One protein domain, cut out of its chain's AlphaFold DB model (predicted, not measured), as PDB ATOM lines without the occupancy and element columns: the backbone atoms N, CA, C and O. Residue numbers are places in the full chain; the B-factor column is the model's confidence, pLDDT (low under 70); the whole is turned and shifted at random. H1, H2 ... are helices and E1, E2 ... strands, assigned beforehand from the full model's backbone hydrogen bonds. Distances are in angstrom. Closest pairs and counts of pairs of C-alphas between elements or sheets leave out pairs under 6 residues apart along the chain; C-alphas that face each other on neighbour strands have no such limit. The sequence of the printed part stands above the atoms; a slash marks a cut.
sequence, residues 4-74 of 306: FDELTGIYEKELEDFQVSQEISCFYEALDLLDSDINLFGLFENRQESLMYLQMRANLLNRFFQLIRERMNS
ATOM      1  N   PHE A   4     161.873 228.254 269.384       44.47
ATOM      2  CA  PHE A   4     160.446 227.996 269.526       44.47
ATOM      3  C   PHE A   4     159.997 227.604 270.937       44.47
ATOM      4  O   PHE A   4     158.819 227.792 271.231       44.47
ATOM      5  N   ASP A   5     160.899 227.142 271.809       44.03
ATOM      6  CA  ASP A   5     160.549 226.811 273.201       44.03
ATOM      7  C   ASP A   5     160.234 228.082 274.019       44.03
ATOM      8  O   ASP A   5     159.516 228.025 275.010       44.03
ATOM      9  N   GLU A   6     160.727 229.249 273.582       50.94
ATOM     10  CA  GLU A   6     160.402 230.558 274.175       50.94
ATOM     11  C   GLU A   6     159.079 231.140 273.654       50.94
ATOM     12  O   GLU A   6     158.379 231.839 274.384       50.94
ATOM     13  N   LEU A   7     158.703 230.855 272.400       49.59
ATOM     14  CA  LEU A   7     157.536 231.472 271.749       49.59
ATOM     15  C   LEU A   7     156.194 231.002 272.328       49.59
ATOM     16  O   LEU A   7     155.215 231.741 272.256       49.59
ATOM     17  N   THR A   8     156.140 229.796 272.895       54.22
ATOM     18  CA  THR A   8     154.956 229.256 273.585       54.22
ATOM     19  C   THR A   8     154.939 229.570 275.083       54.22
ATOM     20  O   THR A   8     153.925 229.331 275.734       54.22
ATOM     21  N   GLY A   9     156.029 230.121 275.634       59.12
ATOM     22  CA  GLY A   9     156.162 230.432 277.060       59.12
ATOM     23  C   GLY A   9     155.586 231.786 277.484       59.12
ATOM     24  O   GLY A   9     155.413 232.005 278.679       59.12
ATOM     25  N   ILE A  10     155.280 232.681 276.535       65.44
ATOM     26  CA  ILE A  10     154.687 233.997 276.820       65.44
ATOM     27  C   ILE A  10     153.170 233.893 276.729       65.44
ATOM     28  O   ILE A  10     152.604 233.820 275.634       65.44
ATOM     29  N   TYR A  11     152.502 233.937 277.875       70.88
ATOM     30  CA  TYR A  11     151.049 233.851 277.956       70.88
ATOM     31  C   TYR A  11     150.394 235.211 277.692       70.88
ATOM     32  O   TYR A  11     150.894 236.247 278.124       70.88
ATOM     33  N   GLU A  12     149.210 235.225 277.067       69.06
ATOM     34  CA  GLU A  12     148.471 236.472 276.784       69.06
ATOM     35  C   GLU A  12     148.232 237.322 278.049       69.06
ATOM     36  O   GLU A  12     148.301 238.549 277.997       69.06
ATOM     37  N   LYS A  13     148.037 236.677 279.209       74.06
ATOM     38  CA  LYS A  13     147.891 237.344 280.518       74.06
ATOM     39  C   LYS A  13     149.089 238.224 280.896       74.06
ATOM     40  O   LYS A  13     148.920 239.211 281.596       74.06
ATOM     41  N   GLU A  14     150.291 237.885 280.437       71.88
ATOM     42  CA  GLU A  14     151.512 238.642 280.737       71.88
ATOM     43  C   GLU A  14     151.629 239.908 279.876       71.88
ATOM     44  O   GLU A  14     152.482 240.759 280.113       71.88
ATOM     45  N   LEU A  15     150.740 240.053 278.889       74.50
ATOM     46  CA  LEU A  15     150.639 241.193 277.989       74.50
ATOM     47  C   LEU A  15     149.401 242.054 278.289       74.50
ATOM     48  O   LEU A  15     148.966 242.806 277.421       74.50
ATOM     49  N   GLU A  16     148.818 241.970 279.490       78.38
ATOM     50  CA  GLU A  16     147.545 242.626 279.831       78.38
ATOM     51  C   GLU A  16     147.545 244.154 279.637       78.38
ATOM     52  O   GLU A  16     146.566 244.731 279.139       78.38
ATOM     53  N   ASP A  17     148.675 244.798 279.935       77.69
ATOM     54  CA  ASP A  17     148.903 246.234 279.742       77.69
ATOM     55  C   ASP A  17     149.051 246.625 278.268       77.69
ATOM     56  O   ASP A  17     148.925 247.796 277.880       77.69
ATOM     57  N   PHE A  18     149.287 245.639 277.409       79.81
ATOM     58  CA  PHE A  18     149.431 245.813 275.982       79.81
ATOM     59  C   PHE A  18     148.130 245.463 275.274       79.81
ATOM     60  O   PHE A  18     147.392 244.528 275.573       79.81
ATOM     61  N   GLN A  19     147.827 246.267 274.272       79.31
ATOM     62  CA  GLN A  19     146.978 245.843 273.191       79.31
ATOM     63  C   GLN A  19     147.871 245.220 272.125       79.31
ATOM     64  O   GLN A  19     148.639 245.917 271.452       79.31
ATOM     65  N   VAL A  20     147.743 243.910 271.973       81.81
ATOM     66  CA  VAL A  20     148.351 243.178 270.868       81.81
ATOM     67  C   VAL A  20     147.539 243.382 269.593       81.81
ATOM     68  O   VAL A  20     146.338 243.677 269.618       81.81
ATOM     69  N   SER A  21     148.205 243.292 268.449       84.50
ATOM     70  CA  SER A  21     147.522 243.365 267.169       84.50
ATOM     71  C   SER A  21     146.702 242.105 266.912       84.50
ATOM     72  O   SER A  21     146.979 241.038 267.453       84.50
ATOM     73  N   GLN A  22     145.696 242.222 266.045       86.62
ATOM     74  CA  GLN A  22     144.801 241.102 265.759       86.62
ATOM     75  C   GLN A  22     145.549 239.904 265.153       86.62
ATOM     76  O   GLN A  22     145.119 238.774 265.329       86.62
ATOM     77  N   GLU A  23     146.682 240.138 264.488       88.75
ATOM     78  CA  GLU A  23     147.562 239.075 263.998       88.75
ATOM     79  C   GLU A  23     148.198 238.259 265.132       88.75
ATOM     80  O   GLU A  23     148.266 237.038 265.032       88.75
ATOM     81  N   ILE A  24     148.616 238.915 266.220       86.75
ATOM     82  CA  ILE A  24     149.131 238.236 267.417       86.75
ATOM     83  C   ILE A  24     147.987 237.535 268.152       86.75
ATOM     84  O   ILE A  24     148.136 236.388 268.558       86.75
ATOM     85  N   SER A  25     146.810 238.160 268.252       87.62
ATOM     86  CA  SER A  25     145.633 237.475 268.798       87.62
ATOM     87  C   SER A  25     145.289 236.214 268.000       87.62
ATOM     88  O   SER A  25     144.946 235.204 268.594       87.62
ATOM     89  N   CYS A  26     145.430 236.214 266.668       90.25
ATOM     90  CA  CYS A  26     145.226 235.006 265.858       90.25
ATOM     91  C   CYS A  26     146.215 233.879 266.183       90.25
ATOM     92  O   CYS A  26     145.857 232.717 266.011       90.25
ATOM     93  N   PHE A  27     147.434 234.204 266.621       89.31
ATOM     94  CA  PHE A  27     148.404 233.213 267.083       89.31
ATOM     95  C   PHE A  27     147.937 232.556 268.388       89.31
ATOM     96  O   PHE A  27     147.855 231.332 268.437       89.31
ATOM     97  N   TYR A  28     147.543 233.349 269.391       86.31
ATOM     98  CA  TYR A  28     147.013 232.826 270.657       86.31
ATOM     99  C   TYR A  28     145.696 232.060 270.466       86.31
ATOM    100  O   TYR A  28     145.585 230.924 270.908       86.31
ATOM    101  N   GLU A  29     144.756 232.598 269.679       89.06
ATOM    102  CA  GLU A  29     143.512 231.898 269.327       89.06
ATOM    103  C   GLU A  29     143.796 230.550 268.628       89.06
ATOM    104  O   GLU A  29     143.045 229.594 268.797       89.06
ATOM    105  N   ALA A  30     144.856 230.452 267.816       89.94
ATOM    106  CA  ALA A  30     145.243 229.198 267.172       89.94
ATOM    107  C   ALA A  30     145.899 228.205 268.143       89.94
ATOM    108  O   ALA A  30     145.721 227.002 267.952       89.94
ATOM    109  N   LEU A  31     146.634 228.687 269.153       86.06
ATOM    110  CA  LEU A  31     147.200 227.849 270.215       86.06
ATOM    111  C   LEU A  31     146.081 227.230 271.057       86.06
ATOM    112  O   LEU A  31     146.054 226.014 271.215       86.06
ATOM    113  N   ASP A  32     145.111 228.042 271.488       86.31
ATOM    114  CA  ASP A  32     143.969 227.582 272.289       86.31
ATOM    115  C   ASP A  32     143.145 226.505 271.564       86.31
ATOM    116  O   ASP A  32     142.638 225.571 272.176       86.31
ATOM    117  N   LEU A  33     143.018 226.609 270.237       89.19
ATOM    118  CA  LEU A  33     142.271 225.648 269.414       89.19
ATOM    119  C   LEU A  33     143.024 224.357 269.111       89.19
ATOM    120  O   LEU A  33     142.405 223.402 268.636       89.19
ATOM    121  N   LEU A  34     144.345 224.347 269.275       84.69
ATOM    122  CA  LEU A  34     145.138 223.151 269.033       84.69
ATOM    123  C   LEU A  34     144.941 222.121 270.157       84.69
ATOM    124  O   LEU A  34     145.128 220.936 269.894       84.69
ATOM    125  N   ASP A  35     144.536 222.571 271.355       69.88
ATOM    126  CA  ASP A  35     144.228 221.748 272.543       69.88
ATOM    127  C   ASP A  35     145.338 220.724 272.876       69.88
ATOM    128  O   ASP A  35     145.112 219.631 273.393       69.88
ATOM    129  N   SER A  36     146.575 221.054 272.491       70.56
ATOM    130  CA  SER A  36     147.760 220.211 272.606       70.56
ATOM    131  C   SER A  36     149.007 221.089 272.569       70.56
ATOM    132  O   SER A  36     149.113 221.981 271.722       70.56
ATOM    133  N   ASP A  37     149.962 220.826 273.462       68.75
ATOM    134  CA  ASP A  37     151.235 221.542 273.468       68.75
ATOM    135  C   ASP A  37     151.997 221.288 272.165       68.75
ATOM    136  O   ASP A  37     152.249 220.143 271.770       68.75
ATOM    137  N   ILE A  38     152.427 222.372 271.512       67.62
ATOM    138  CA  ILE A  38     153.341 222.311 270.369       67.62
ATOM    139  C   ILE A  38     154.724 221.926 270.900       67.62
ATOM    140  O   ILE A  38     155.603 222.759 271.092       67.62
ATOM    141  N   ASN A  39     154.912 220.642 271.185       64.81
ATOM    142  CA  ASN A  39     156.194 220.113 271.610       64.81
ATOM    143  C   ASN A  39     157.076 219.880 270.372       64.81
ATOM    144  O   ASN A  39     156.891 218.921 269.616       64.81
ATOM    145  N   LEU A  40     158.042 220.778 270.171       62.94
ATOM    146  CA  LEU A  40     158.982 220.746 269.045       62.94
ATOM    147  C   LEU A  40     160.289 220.011 269.375       62.94
ATOM    148  O   LEU A  40     161.164 219.932 268.507       62.94
ATOM    149  N   PHE A  41     160.414 219.434 270.578       58.56
ATOM    150  CA  PHE A  41     161.579 218.631 270.954       58.56
ATOM    151  C   PHE A  41     161.773 217.481 269.964       58.56
ATOM    152  O   PHE A  41     160.829 216.777 269.586       58.56
ATOM    153  N   GLY A  42     163.013 217.296 269.516       57.78
ATOM    154  CA  GLY A  42     163.376 216.294 268.513       57.78
ATOM    155  C   GLY A  42     163.008 216.615 267.054       57.78
ATOM    156  O   GLY A  42     163.448 215.882 266.177       57.78
ATOM    157  N   LEU A  43     162.253 217.685 266.740       63.84
ATOM    158  CA  LEU A  43     161.947 218.041 265.336       63.84
ATOM    159  C   LEU A  43     163.132 218.727 264.632       63.84
ATOM    160  O   LEU A  43     163.312 218.591 263.423       63.84
ATOM    161  N   PHE A  44     163.934 219.472 265.397       64.44
ATOM    162  CA  PHE A  44     165.093 220.232 264.911       64.44
ATOM    163  C   PHE A  44     166.420 219.750 265.515       64.44
ATOM    164  O   PHE A  44     167.450 220.405 265.367       64.44
ATOM    165  N   GLU A  45     166.400 218.626 266.232       65.88
ATOM    166  CA  GLU A  45     167.596 218.035 266.824       65.88
ATOM    167  C   GLU A  45     168.227 217.041 265.845       65.88
ATOM    168  O   GLU A  45     167.528 216.271 265.191       65.88
ATOM    169  N   ASN A  46     169.561 217.000 265.781       61.72
ATOM    170  CA  ASN A  46     170.304 215.996 265.009       61.72
ATOM    171  C   ASN A  46     170.309 214.631 265.730       61.72
ATOM    172  O   ASN A  46     171.370 214.070 266.005       61.72
ATOM    173  N   ARG A  47     169.132 214.110 266.087       65.88
ATOM    174  CA  ARG A  47     168.956 212.770 266.666       65.88
ATOM    175  C   ARG A  47     168.232 211.867 265.671       65.88
ATOM    176  O   ARG A  47     167.387 212.321 264.906       65.88
ATOM    177  N   GLN A  48     168.574 210.578 265.674       69.12
ATOM    178  CA  GLN A  48     167.806 209.575 264.937       69.12
ATOM    179  C   GLN A  48     166.477 209.343 265.660       69.12
ATOM    180  O   GLN A  48     166.421 208.612 266.645       69.12
ATOM    181  N   GLU A  49     165.419 209.972 265.160       75.69
ATOM    182  CA  GLU A  49     164.049 209.754 265.617       75.69
ATOM    183  C   GLU A  49     163.286 208.857 264.636       75.69
ATOM    184  O   GLU A  49     163.579 208.812 263.438       75.69
ATOM    185  N   SER A  50     162.281 208.131 265.132       82.69
ATOM    186  CA  SER A  50     161.442 207.302 264.258       82.69
ATOM    187  C   SER A  50     160.617 208.164 263.292       82.69
ATOM    188  O   SER A  50     160.153 209.252 263.641       82.69
ATOM    189  N   LEU A  51     160.358 207.658 262.081       81.19
ATOM    190  CA  LEU A  51     159.527 208.362 261.095       81.19
ATOM    191  C   LEU A  51     158.136 208.707 261.660       81.19
ATOM    192  O   LEU A  51     157.634 209.804 261.430       81.19
ATOM    193  N   MET A  52     157.547 207.800 262.447       83.56
ATOM    194  CA  MET A  52     156.246 208.009 263.090       83.56
ATOM    195  C   MET A  52     156.278 209.180 264.085       83.56
ATOM    196  O   MET A  52     155.381 210.021 264.076       83.56
ATOM    197  N   TYR A  53     157.341 209.283 264.891       81.06
ATOM    198  CA  TYR A  53     157.550 210.376 265.848       81.06
ATOM    199  C   TYR A  53     157.650 211.744 265.158       81.06
ATOM    200  O   TYR A  53     157.028 212.715 265.602       81.06
ATOM    201  N   LEU A  54     158.411 211.818 264.060       80.12
ATOM    202  CA  LEU A  54     158.573 213.043 263.273       80.12
ATOM    203  C   LEU A  54     157.267 213.433 262.570       80.12
ATOM    204  O   LEU A  54     156.879 214.601 262.583       80.12
ATOM    205  N   GLN A  55     156.554 212.455 262.007       83.19
ATOM    206  CA  GLN A  55     155.301 212.682 261.290       83.19
ATOM    207  C   GLN A  55     154.199 213.231 262.206       83.19
ATOM    208  O   GLN A  55     153.491 214.158 261.811       83.19
ATOM    209  N   MET A  56     154.074 212.725 263.438       82.00
ATOM    210  CA  MET A  56     153.102 213.246 264.408       82.00
ATOM    211  C   MET A  56     153.329 214.733 264.717       82.00
ATOM    212  O   MET A  56     152.382 215.519 264.671       82.00
ATOM    213  N   ARG A  57     154.577 215.151 264.959       79.88
ATOM    214  CA  ARG A  57     154.900 216.561 265.250       79.88
ATOM    215  C   ARG A  57     154.763 217.464 264.033       79.88
ATOM    216  O   ARG A  57     154.238 218.568 264.151       79.88
ATOM    217  N   ALA A  58     155.180 216.992 262.858       82.56
ATOM    218  CA  ALA A  58     154.978 217.724 261.613       82.56
ATOM    219  C   ALA A  58     153.482 217.965 261.345       82.56
ATOM    220  O   ALA A  58     153.094 219.066 260.959       82.56
ATOM    221  N   ASN A  59     152.627 216.971 261.608       85.81
ATOM    222  CA  ASN A  59     151.177 217.110 261.478       85.81
ATOM    223  C   ASN A  59     150.597 218.129 262.468       85.81
ATOM    224  O   ASN A  59     149.778 218.951 262.058       85.81
ATOM    225  N   LEU A  60     151.043 218.125 263.731       84.19
ATOM    226  CA  LEU A  60     150.645 219.134 264.722       84.19
ATOM    227  C   LEU A  60     151.043 220.548 264.284       84.19
ATOM    228  O   LEU A  60     150.213 221.454 264.292       84.19
ATOM    229  N   LEU A  61     152.279 220.730 263.813       84.00
ATOM    230  CA  LEU A  61     152.765 222.021 263.327       84.00
ATOM    231  C   LEU A  61     151.991 222.497 262.085       84.00
ATOM    232  O   LEU A  61     151.594 223.660 261.996       84.00
ATOM    233  N   ASN A  62     151.717 221.595 261.140       89.31
ATOM    234  CA  ASN A  62     150.893 221.893 259.970       89.31
ATOM    235  C   ASN A  62     149.467 222.285 260.370       89.31
ATOM    236  O   ASN A  62     148.921 223.247 259.822       89.31
ATOM    237  N   ARG A  63     148.875 221.583 261.348       90.44
ATOM    238  CA  ARG A  63     147.555 221.918 261.886       90.44
ATOM    239  C   ARG A  63     147.560 223.296 262.540       90.44
ATOM    240  O   ARG A  63     146.663 224.089 262.265       90.44
ATOM    241  N   PHE A  64     148.584 223.614 263.323       89.12
ATOM    242  CA  PHE A  64     148.745 224.932 263.926       89.12
ATOM    243  C   PHE A  64     148.840 226.046 262.874       89.12
ATOM    244  O   PHE A  64     148.096 227.025 262.931       89.12
ATOM    245  N   PHE A  65     149.674 225.876 261.842       90.06
ATOM    246  CA  PHE A  65     149.750 226.842 260.742       90.06
ATOM    247  C   PHE A  65     148.430 226.983 259.982       90.06
ATOM    248  O   PHE A  65     148.088 228.085 259.544       90.06
ATOM    249  N   GLN A  66     147.679 225.893 259.819       93.69
ATOM    250  CA  GLN A  66     146.351 225.942 259.223       93.69
ATOM    251  C   GLN A  66     145.394 226.782 260.080       93.69
ATOM    252  O   GLN A  66     144.740 227.672 259.541       93.69
ATOM    253  N   LEU A  67     145.371 226.572 261.400       93.56
ATOM    254  CA  LEU A  67     144.554 227.355 262.331       93.56
ATOM    255  C   LEU A  67     144.921 228.845 262.290       93.56
ATOM    256  O   LEU A  67     144.031 229.684 262.159       93.56
ATOM    257  N   ILE A  68     146.216 229.192 262.289       92.25
ATOM    258  CA  ILE A  68     146.663 230.585 262.113       92.25
ATOM    259  C   ILE A  68     146.114 231.161 260.803       92.25
ATOM    260  O   ILE A  68     145.567 232.263 260.795       92.25
ATOM    261  N   ARG A  69     146.223 230.431 259.684       94.19
ATOM    262  CA  ARG A  69     145.713 230.889 258.379       94.19
ATOM    263  C   ARG A  69     144.200 231.084 258.389       94.19
ATOM    264  O   ARG A  69     143.726 232.066 257.821       94.19
ATOM    265  N   GLU A  70     143.446 230.186 259.012       95.06
ATOM    266  CA  GLU A  70     141.990 230.300 259.159       95.06
ATOM    267  C   GLU A  70     141.624 231.557 259.967       95.06
ATOM    268  O   GLU A  70     140.823 232.379 259.513       95.06
ATOM    269  N   ARG A  71     142.286 231.776 261.111       95.00
ATOM    270  CA  ARG A  71     142.067 232.941 261.987       95.00
ATOM    271  C   ARG A  71     142.455 234.255 261.312       95.00
ATOM    272  O   ARG A  71     141.690 235.222 261.358       95.00
ATOM    273  N   MET A  72     143.584 234.277 260.611       93.25
ATOM    274  CA  MET A  72     144.051 235.428 259.833       93.25
ATOM    275  C   MET A  72     143.108 235.792 258.680       93.25
ATOM    276  O   MET A  72     142.952 236.970 258.358       93.25
ATOM    277  N   ASN A  73     142.448 234.801 258.073       94.62
ATOM    278  CA  ASN A  73     141.494 235.011 256.983       94.62
ATOM    279  C   ASN A  73     140.069 235.339 257.442       94.62
ATOM    280  O   ASN A  73     139.221 235.633 256.589       94.62
ATOM    281  N   SER A  74     139.809 235.322 258.750       94.88
ATOM    282  CA  SER A  74     138.512 235.687 259.309       94.88
ATOM    283  C   SER A  74     138.147 237.146 259.011       94.88
ATOM    284  O   SER A  74     139.008 238.027 258.899       94.88
TER     285      SER A  74
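This is residues 4 to 74 of the 306 residues of an uncharacterized protein of Acinetobacter sp. AG1 (UniProt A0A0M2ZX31). The picture is a loose, open helical hairpin in which the long helix H4 makes one side and the shorter H3 packs on its last part, running back the opposite way. The first stretch of the printed part, with the short H1, H2 and E1, arches over H3 away from H4, and the long link from H3 to H4 swings out to the other end; residues 13 to 19 and 45 to 52 stick out at the two ends. The printed part has 71 residues with four named helices and one named strand, in the order H1, H2, E1, H3, H4, and its class is mostly helix. The whole is loose, with a radius of gyration of the C-alphas of 14.0 A, and elongated, spanning 43 by 25 by 18 A.

H1 is residues 4 to 7, beginning at C-alpha 4 at (160.446, 227.996, 269.526). H2 is residues 12 to 15, and the strand E1 is residues 18 to 20. H3 is residues 22 to 34, 18.3 A from first to last C-alpha, beginning at C-alpha 22 at (144.801, 241.102, 265.759). H4, the longest helix with 22 residues, is residues 51 to 72 and measures 31.2 A, ending at C-alpha 72 at (144.051, 235.428, 259.833).

H3 and H4 form a helical hairpin. They touch, with 16 pairs of C-alphas within 8 A, and the closest C-alphas are those of Ala 30 and Leu 67, 5.2 A apart. They run opposite ways at a steep tilt of 42 degrees. H4 touches H3 with residues 63 to 72 alone. H2 and H3 are close but not clearly touching, and their closest C-alphas are those of Glu 12 and Tyr 28, 7.3 A apart. H1 touches no helix and is apart from H2, E1, H3 and H4. E1 pairs with no named strand; it meets H2 only through their link, and H3 only through their link. H2 and E1 are each apart from H4. In H3 each O i to N i+4 pair is within hydrogen-bond range; in H4, 17 of 18 are, and H1 and H2 are too short for such a pair.

The two C-alphas farthest apart are those of Asp 17 and Gln 48, 43.8 A. Without the stretches that stand free, the body has 56 residues and spans 33 by 22 by 18 A. The printed part has no cut. The links H1 to H2, H2 to E1 and E1 to H3 are tight, while the link from H3 to H4, residues 35 to 50, is long. The mean pLDDT of the printed part is 77.9; residues 4 to 10, 12, 35 and 37 to 48 are under 70.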